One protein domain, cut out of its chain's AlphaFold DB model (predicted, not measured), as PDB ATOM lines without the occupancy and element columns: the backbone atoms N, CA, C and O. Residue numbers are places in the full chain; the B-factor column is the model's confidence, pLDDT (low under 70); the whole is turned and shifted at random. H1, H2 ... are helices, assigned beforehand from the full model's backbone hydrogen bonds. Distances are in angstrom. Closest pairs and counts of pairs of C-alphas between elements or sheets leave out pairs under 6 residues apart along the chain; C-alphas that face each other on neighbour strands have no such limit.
ATOM      1  N   GLU A  81       9.550 -35.792 -45.385       94.75
ATOM      2  CA  GLU A  81      10.055 -34.467 -45.031       94.75
ATOM      3  C   GLU A  81       8.935 -33.415 -45.050       94.75
ATOM      4  O   GLU A  81       8.738 -32.693 -44.069       94.75
ATOM      5  N   ALA A  82       8.127 -33.376 -46.115       96.56
ATOM      6  CA  ALA A  82       6.991 -32.460 -46.212       96.56
ATOM      7  C   ALA A  82       5.993 -32.649 -45.050       96.56
ATOM      8  O   ALA A  82       5.527 -31.670 -44.453       96.56
ATOM      9  N   LYS A  83       5.701 -33.900 -44.663       96.62
ATOM     10  CA  LYS A  83       4.858 -34.196 -43.490       96.62
ATOM     11  C   LYS A  83       5.496 -33.720 -42.190       96.62
ATOM     12  O   LYS A  83       4.795 -33.156 -41.344       96.62
ATOM     13  N   ALA A  84       6.802 -33.920 -42.022       95.94
ATOM     14  CA  ALA A  84       7.531 -33.472 -40.842       95.94
ATOM     15  C   ALA A  84       7.502 -31.942 -40.713       95.94
ATOM     16  O   ALA A  84       7.208 -31.428 -39.630       95.94
ATOM     17  N   VAL A  85       7.713 -31.216 -41.816       95.88
ATOM     18  CA  VAL A  85       7.644 -29.748 -41.869       95.88
ATOM     19  C   VAL A  85       6.250 -29.249 -41.493       95.88
ATOM     20  O   VAL A  85       6.119 -28.380 -40.626       95.88
ATOM     21  N   LEU A  86       5.194 -29.822 -42.079       96.56
ATOM     22  CA  LEU A  86       3.820 -29.442 -41.744       96.56
ATOM     23  C   LEU A  86       3.490 -29.753 -40.277       96.56
ATOM     24  O   LEU A  86       2.955 -28.902 -39.567       96.56
ATOM     25  N   SER A  87       3.834 -30.949 -39.797       96.88
ATOM     26  CA  SER A  87       3.607 -31.351 -38.406       96.88
ATOM     27  C   SER A  87       4.330 -30.421 -37.423       96.88
ATOM     28  O   SER A  87       3.747 -29.992 -36.424       96.88
ATOM     29  N   LEU A  88       5.572 -30.038 -37.727       97.00
ATOM     30  CA  LEU A  88       6.338 -29.078 -36.938       97.00
ATOM     31  C   LEU A  88       5.670 -27.698 -36.915       97.00
ATOM     32  O   LEU A  88       5.501 -27.130 -35.834       97.00
ATOM     33  N   PHE A  89       5.243 -27.184 -38.069       96.94
ATOM     34  CA  PHE A  89       4.545 -25.901 -38.157       96.94
ATOM     35  C   PHE A  89       3.259 -25.897 -37.319       96.94
ATOM     36  O   PHE A  89       3.024 -24.986 -36.527       96.94
ATOM     37  N   LEU A  90       2.450 -26.950 -37.424       97.06
ATOM     38  CA  LEU A  90       1.217 -27.100 -36.650       97.06
ATOM     39  C   LEU A  90       1.488 -27.136 -35.139       97.06
ATOM     40  O   LEU A  90       0.767 -26.509 -34.360       97.06
ATOM     41  N   ARG A  91       2.560 -27.814 -34.716       97.69
ATOM     42  CA  ARG A  91       2.998 -27.829 -33.312       97.69
ATOM     43  C   ARG A  91       3.452 -26.454 -32.833       97.69
ATOM     44  O   ARG A  91       3.096 -26.060 -31.727       97.69
ATOM     45  N   GLN A  92       4.171 -25.701 -33.664       97.38
ATOM     46  CA  GLN A  92       4.546 -24.313 -33.363       97.38
ATOM     47  C   GLN A  92       3.323 -23.392 -33.233       97.38
ATOM     48  O   GLN A  92       3.367 -22.420 -32.486       97.38
ATOM     49  N   LYS A  93       2.210 -23.715 -33.903       96.94
ATOM     50  CA  LYS A  93       0.913 -23.036 -33.730       96.94
ATOM     51  C   LYS A  93       0.129 -23.485 -32.490       96.94
ATOM     52  O   LYS A  93      -0.996 -23.041 -32.298       96.94
ATOM     53  N   GLY A  94       0.710 -24.338 -31.645       97.06
ATOM     54  CA  GLY A  94       0.114 -24.779 -30.382       97.06
ATOM     55  C   GLY A  94      -0.678 -26.084 -30.473       97.06
ATOM     56  O   GLY A  94      -1.309 -26.484 -29.494       97.06
ATOM     57  N   LEU A  95      -0.655 -26.785 -31.613       96.88
ATOM     58  CA  LEU A  95      -1.335 -28.075 -31.727       96.88
ATOM     59  C   LEU A  95      -0.546 -29.191 -31.035       96.88
ATOM     60  O   LEU A  95       0.677 -29.302 -31.140       96.88
ATOM     61  N   ARG A  96      -1.276 -30.083 -30.359       96.88
ATOM     62  CA  ARG A  96      -0.702 -31.286 -29.738       96.88
ATOM     63  C   ARG A  96      -0.122 -32.208 -30.812       96.88
ATOM     64  O   ARG A  96      -0.721 -32.376 -31.872       96.88
ATOM     65  N   SER A  97       0.984 -32.883 -30.491       94.69
ATOM     66  CA  SER A  97       1.726 -33.751 -31.425       94.69
ATOM     67  C   SER A  97       0.834 -34.751 -32.183       94.69
ATOM     68  O   SER A  97       0.846 -34.790 -33.410       94.69
ATOM     69  N   ALA A  98      -0.034 -35.482 -31.474       97.00
ATOM     70  CA  ALA A  98      -0.938 -36.463 -32.086       97.00
ATOM     71  C   ALA A  98      -1.995 -35.842 -33.022       97.00
ATOM     72  O   ALA A  98      -2.479 -36.499 -33.944       97.00
ATOM     73  N   VAL A  99      -2.383 -34.585 -32.784       97.38
ATOM     74  CA  VAL A  99      -3.331 -33.859 -33.641       97.38
ATOM     75  C   VAL A  99      -2.611 -33.351 -34.886       97.38
ATOM     76  O   VAL A  99      -3.095 -33.578 -35.990       97.38
ATOM     77  N   ALA A 100      -1.425 -32.757 -34.725       97.69
ATOM     78  CA  ALA A 100      -0.590 -32.301 -35.835       97.69
ATOM     79  C   ALA A 100      -0.237 -33.445 -36.803       97.69
ATOM     80  O   ALA A 100      -0.429 -33.303 -38.010       97.69
ATOM     81  N   ALA A 101       0.175 -34.604 -36.280       95.44
ATOM     82  CA  ALA A 101       0.471 -35.789 -37.088       95.44
ATOM     83  C   ALA A 101      -0.761 -36.290 -37.862       95.44
ATOM     84  O   ALA A 101      -0.677 -36.623 -39.041       95.44
ATOM     85  N   ARG A 102      -1.934 -36.299 -37.217       96.88
ATOM     86  CA  ARG A 102      -3.188 -36.714 -37.860       96.88
ATOM     87  C   ARG A 102      -3.609 -35.765 -38.975       96.88
ATOM     88  O   ARG A 102      -4.124 -36.233 -39.982       96.88
ATOM     89  N   ILE A 103      -3.423 -34.460 -38.781       97.12
ATOM     90  CA  ILE A 103      -3.692 -33.458 -39.817       97.12
ATOM     91  C   ILE A 103      -2.744 -33.692 -40.992       97.12
ATOM     92  O   ILE A 103      -3.223 -33.874 -42.104       97.12
ATOM     93  N   ALA A 104      -1.435 -33.802 -40.743       94.94
ATOM     94  CA  ALA A 104      -0.451 -34.040 -41.799       94.94
ATOM     95  C   ALA A 104      -0.748 -35.310 -42.618       94.94
ATOM     96  O   ALA A 104      -0.705 -35.265 -43.844       94.94
ATOM     97  N   ASN A 105      -1.150 -36.403 -41.961       94.44
ATOM     98  CA  ASN A 105      -1.525 -37.660 -42.620       94.44
ATOM     99  C   ASN A 105      -2.835 -37.596 -43.421       94.44
ATOM    100  O   ASN A 105      -3.120 -38.518 -44.173       94.44
ATOM    101  N   LYS A 106      -3.662 -36.563 -43.232       96.56
ATOM    102  CA  LYS A 106      -4.917 -36.359 -43.976       96.56
ATOM    103  C   LYS A 106      -4.795 -35.294 -45.066       96.56
ATOM    104  O   LYS A 106      -5.772 -35.007 -45.749       96.56
ATOM    105  N   SER A 107      -3.634 -34.657 -45.199       95.69
ATOM    106  CA  SER A 107      -3.425 -33.498 -46.069       95.69
ATOM    107  C   SER A 107      -2.664 -33.850 -47.353       95.69
ATOM    108  O   SER A 107      -1.854 -33.047 -47.805       95.69
ATOM    109  N   ASP A 108      -2.916 -35.014 -47.959       94.44
ATOM    110  CA  ASP A 108      -2.103 -35.558 -49.063       94.44
ATOM    111  C   ASP A 108      -1.880 -34.584 -50.234       94.44
ATOM    112  O   ASP A 108      -0.747 -34.423 -50.684       94.44
ATOM    113  N   GLY A 109      -2.920 -33.865 -50.677       95.19
ATOM    114  CA  GLY A 109      -2.787 -32.878 -51.760       95.19
ATOM    115  C   GLY A 109      -1.921 -31.667 -51.386       95.19
ATOM    116  O   GLY A 109      -1.155 -31.159 -52.203       95.19
ATOM    117  N   PHE A 110      -1.973 -31.226 -50.125       96.19
ATOM    118  CA  PHE A 110      -1.082 -30.171 -49.635       96.19
ATOM    119  C   PHE A 110       0.351 -30.685 -49.454       96.19
ATOM    120  O   PHE A 110       1.296 -29.960 -49.754       96.19
ATOM    121  N   ILE A 111       0.521 -31.932 -49.001       96.38
ATOM    122  CA  ILE A 111       1.832 -32.584 -48.880       96.38
ATOM    123  C   ILE A 111       2.514 -32.686 -50.244       96.38
ATOM    124  O   ILE A 111       3.698 -32.381 -50.351       96.38
ATOM    125  N   GLU A 112       1.781 -33.045 -51.296       95.25
ATOM    126  CA  GLU A 112       2.312 -33.077 -52.661       95.25
ATOM    127  C   GLU A 112       2.778 -31.694 -53.135       95.25
ATOM    128  O   GLU A 112       3.901 -31.542 -53.624       95.25
ATOM    129  N   HIS A 113       1.961 -30.663 -52.908       95.62
ATOM    130  CA  HIS A 113       2.337 -29.290 -53.230       95.62
ATOM    131  C   HIS A 113       3.573 -28.825 -52.440       95.62
ATOM    132  O   HIS A 113       4.484 -28.212 -53.002       95.62
ATOM    133  N   LEU A 114       3.635 -29.136 -51.142       95.19
ATOM    134  CA  LEU A 114       4.770 -28.790 -50.288       95.19
ATOM    135  C   LEU A 114       6.050 -29.512 -50.729       95.19
ATOM    136  O   LEU A 114       7.097 -28.873 -50.803       95.19
ATOM    137  N   SER A 115       5.959 -30.794 -51.089       93.44
ATOM    138  CA  SER A 115       7.069 -31.587 -51.633       93.44
ATOM    139  C   SER A 115       7.637 -30.956 -52.908       93.44
ATOM    140  O   SER A 115       8.849 -30.789 -53.026       93.44
ATOM    141  N   SER A 116       6.772 -30.517 -53.833       91.94
ATOM    142  CA  SER A 116       7.185 -29.816 -55.059       91.94
ATOM    143  C   SER A 116       7.936 -28.510 -54.753       91.94
ATOM    144  O   SER A 116       8.984 -28.223 -55.339       91.94
ATOM    145  N   LYS A 117       7.452 -27.733 -53.775       92.00
ATOM    146  CA  LYS A 117       8.117 -26.495 -53.343       92.00
ATOM    147  C   LYS A 117       9.456 -26.745 -52.652       92.00
ATOM    148  O   LYS A 117      10.395 -25.993 -52.908       92.00
ATOM    149  N   LEU A 118       9.552 -27.769 -51.802       88.62
ATOM    150  CA  LEU A 118      10.808 -28.166 -51.160       88.62
ATOM    151  C   LEU A 118      11.839 -28.568 -52.211       88.62
ATOM    152  O   LEU A 118      12.948 -28.043 -52.205       88.62
ATOM    153  N   GLN A 119      11.451 -29.402 -53.174       88.19
ATOM    154  CA  GLN A 119      12.339 -29.831 -54.251       88.19
ATOM    155  C   GLN A 119      12.838 -28.651 -55.102       88.19
ATOM    156  O   GLN A 119      14.025 -28.575 -55.418       88.19
ATOM    157  N   SER A 120      11.959 -27.700 -55.429       86.81
ATOM    158  CA  SER A 120      12.350 -26.463 -56.118       86.81
ATOM    159  C   SER A 120      13.347 -25.638 -55.293       86.81
ATOM    160  O   SER A 120      14.367 -25.191 -55.819       86.81
ATOM    161  N   ALA A 121      13.119 -25.506 -53.983       87.06
ATOM    162  CA  ALA A 121      14.035 -24.805 -53.087       87.06
ATOM    163  C   ALA A 121      15.397 -25.510 -52.965       87.06
ATOM    164  O   ALA A 121      16.424 -24.835 -52.955       87.06
ATOM    165  N   TYR A 122      15.419 -26.846 -52.911       84.69
ATOM    166  CA  TYR A 122      16.650 -27.636 -52.928       84.69
ATOM    167  C   TYR A 122      17.427 -27.416 -54.221       84.69
ATOM    168  O   TYR A 122      18.596 -27.043 -54.175       84.69
ATOM    169  N   ARG A 123      16.774 -27.555 -55.378       80.75
ATOM    170  CA  ARG A 123      17.436 -27.299 -56.661       80.75
ATOM    171  C   ARG A 123      17.941 -25.870 -56.766       80.75
ATOM    172  O   ARG A 123      19.069 -25.678 -57.175       80.75
ATOM    173  N   SER A 124      17.172 -24.878 -56.330       79.56
ATOM    174  CA  SER A 124      17.633 -23.487 -56.337       79.56
ATOM    175  C   SER A 124      18.855 -23.245 -55.445       79.56
ATOM    176  O   SER A 124      19.596 -22.308 -55.713       79.56
ATOM    177  N   ARG A 125      19.047 -24.026 -54.376       76.94
ATOM    178  CA  ARG A 125      20.177 -23.867 -53.448       76.94
ATOM    179  C   ARG A 125      21.417 -24.654 -53.857       76.94
ATOM    180  O   ARG A 125      22.509 -24.232 -53.508       76.94
ATOM    181  N   TYR A 126      21.240 -25.771 -54.559       69.31
ATOM    182  CA  TYR A 126      22.320 -26.700 -54.905       69.31
ATOM    183  C   TYR A 126      22.619 -26.772 -56.412       69.31
ATOM    184  O   TYR A 126      23.612 -27.369 -56.804       69.31
ATOM    185  N   ALA A 127      21.816 -26.142 -57.278       60.59
ATOM    186  CA  ALA A 127      22.126 -26.033 -58.709       60.59
ATOM    187  C   ALA A 127      23.346 -25.144 -59.004       60.59
ATOM    188  O   ALA A 127      23.812 -25.134 -60.136       60.59
ATOM    189  N   GLU A 128      23.875 -24.427 -58.010       54.59
ATOM    190  CA  GLU A 128      25.114 -23.655 -58.153       54.59
ATOM    191  C   GLU A 128      26.383 -24.471 -57.832       54.59
ATOM    192  O   GLU A 128      27.482 -23.964 -58.022       54.59
ATOM    193  N   GLU A 129      26.269 -25.731 -57.381       51.59
ATOM    194  CA  GLU A 129      27.435 -26.571 -57.033       51.59
ATOM    195  C   GLU A 129      27.924 -27.490 -58.176       51.59
ATOM    196  O   GLU A 129      29.044 -27.986 -58.115       51.59
ATOM    197  N   GLU A 130      27.151 -27.680 -59.254       48.16
ATOM    198  CA  GLU A 130      27.470 -28.589 -60.382       48.16
ATOM    199  C   GLU A 130      27.920 -27.825 -61.648       48.16
ATOM    200  O   GLU A 130      27.498 -28.112 -62.769       48.16
ATOM    201  N   GLY A 131      28.746 -26.793 -61.470       51.41
ATOM    202  CA  GLY A 131      29.254 -25.962 -62.562       51.41
ATOM    203  C   GLY A 131      30.639 -25.395 -62.275       51.41
ATOM    204  O   GLY A 131      30.785 -24.180 -62.173       51.41
ATOM    205  N   SER A 132      31.645 -26.262 -62.142       39.47
ATOM    206  CA  SER A 132      33.061 -25.878 -62.192       39.47
ATOM    207  C   SER A 132      33.916 -26.938 -62.865       39.47
ATOM    208  O   SER A 132      33.560 -28.133 -62.794       39.47
TER     209      SER A 132
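This is residues 81 to 132 of the 132 residues of an uncharacterized protein of Hordeum vulgare subsp. vulgare (UniProt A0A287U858). Look first for a small three-helix head with a long arm: H1 runs away from the early part of H3, the chain turns and comes back along H2, and H3 then sets off across the beginning of H1 and on past it. The three helices make a rough triangle, and residues 119 to 132, of which 119 to 126 belong to H3, stick out from it as the arm; without them the body spans 26 by 16 by 12 A. The printed part has 52 residues with three named helices, in the order H1, H2, H3, and no named strand; its class is all helix. The whole is loose, with a radius of gyration of the C-alphas of 14.1 A, and its C-alphas span 47 by 21 by 12 A.

Find C-alpha 81 at (10.055, -34.467, -45.031); here H1 begins, and it covers residues 81 to 92, 16.4 A from first to last C-alpha. A tight link of four residues leads to H2, residues 97 to 104, which is 10.6 A long. After a tight link of three residues, H3 begins at C-alpha 108, at (-2.103, -35.558, -49.063). It covers residues 108 to 126 and runs 26.6 A to C-alpha 126 at (22.320, -26.700, -54.905).

Begin with H1, which touches both other helices. H1 and H2 touch, and their closest C-alphas, those of Ser 87 and Ala 100, are 5.0 A apart. They run opposite ways at a steep tilt of 50 degrees. H1 touches H3 with residues 81 to 83 alone, and H3 touches H1 with residues 111 to 118 alone; look at the C-alphas of Ala 82 and Ser 115, the closest pair, 5.5 A apart. The lines of H1 and H3 are about perpendicular, at 74 degrees. H2 and H3 are close but not clearly touching: their closest C-alphas, those of Ala 104 and Ile 111, are 7.6 A apart, and their lines are about perpendicular, at 89 degrees. In the backbones of H1, H2 and H3, every O i to N i+4 pair is within hydrogen-bond range.

The two C-alphas farthest apart are those of Arg 96 and Ser 132, at 47.1 A. Residues 119 to 132 stand free, of which 119 to 126 belong to H3. Without them, the body of 38 residues spans 26 by 16 by 12 A, with a radius of gyration of 9.3 A. The printed part has no cut, and it ends at residue 132, the chain's last residue. Neither link between the helices is long. The mean pLDDT of the printed part is 88.4; look to residues 126 to 132 for the values under 70, where the model's confidence is low.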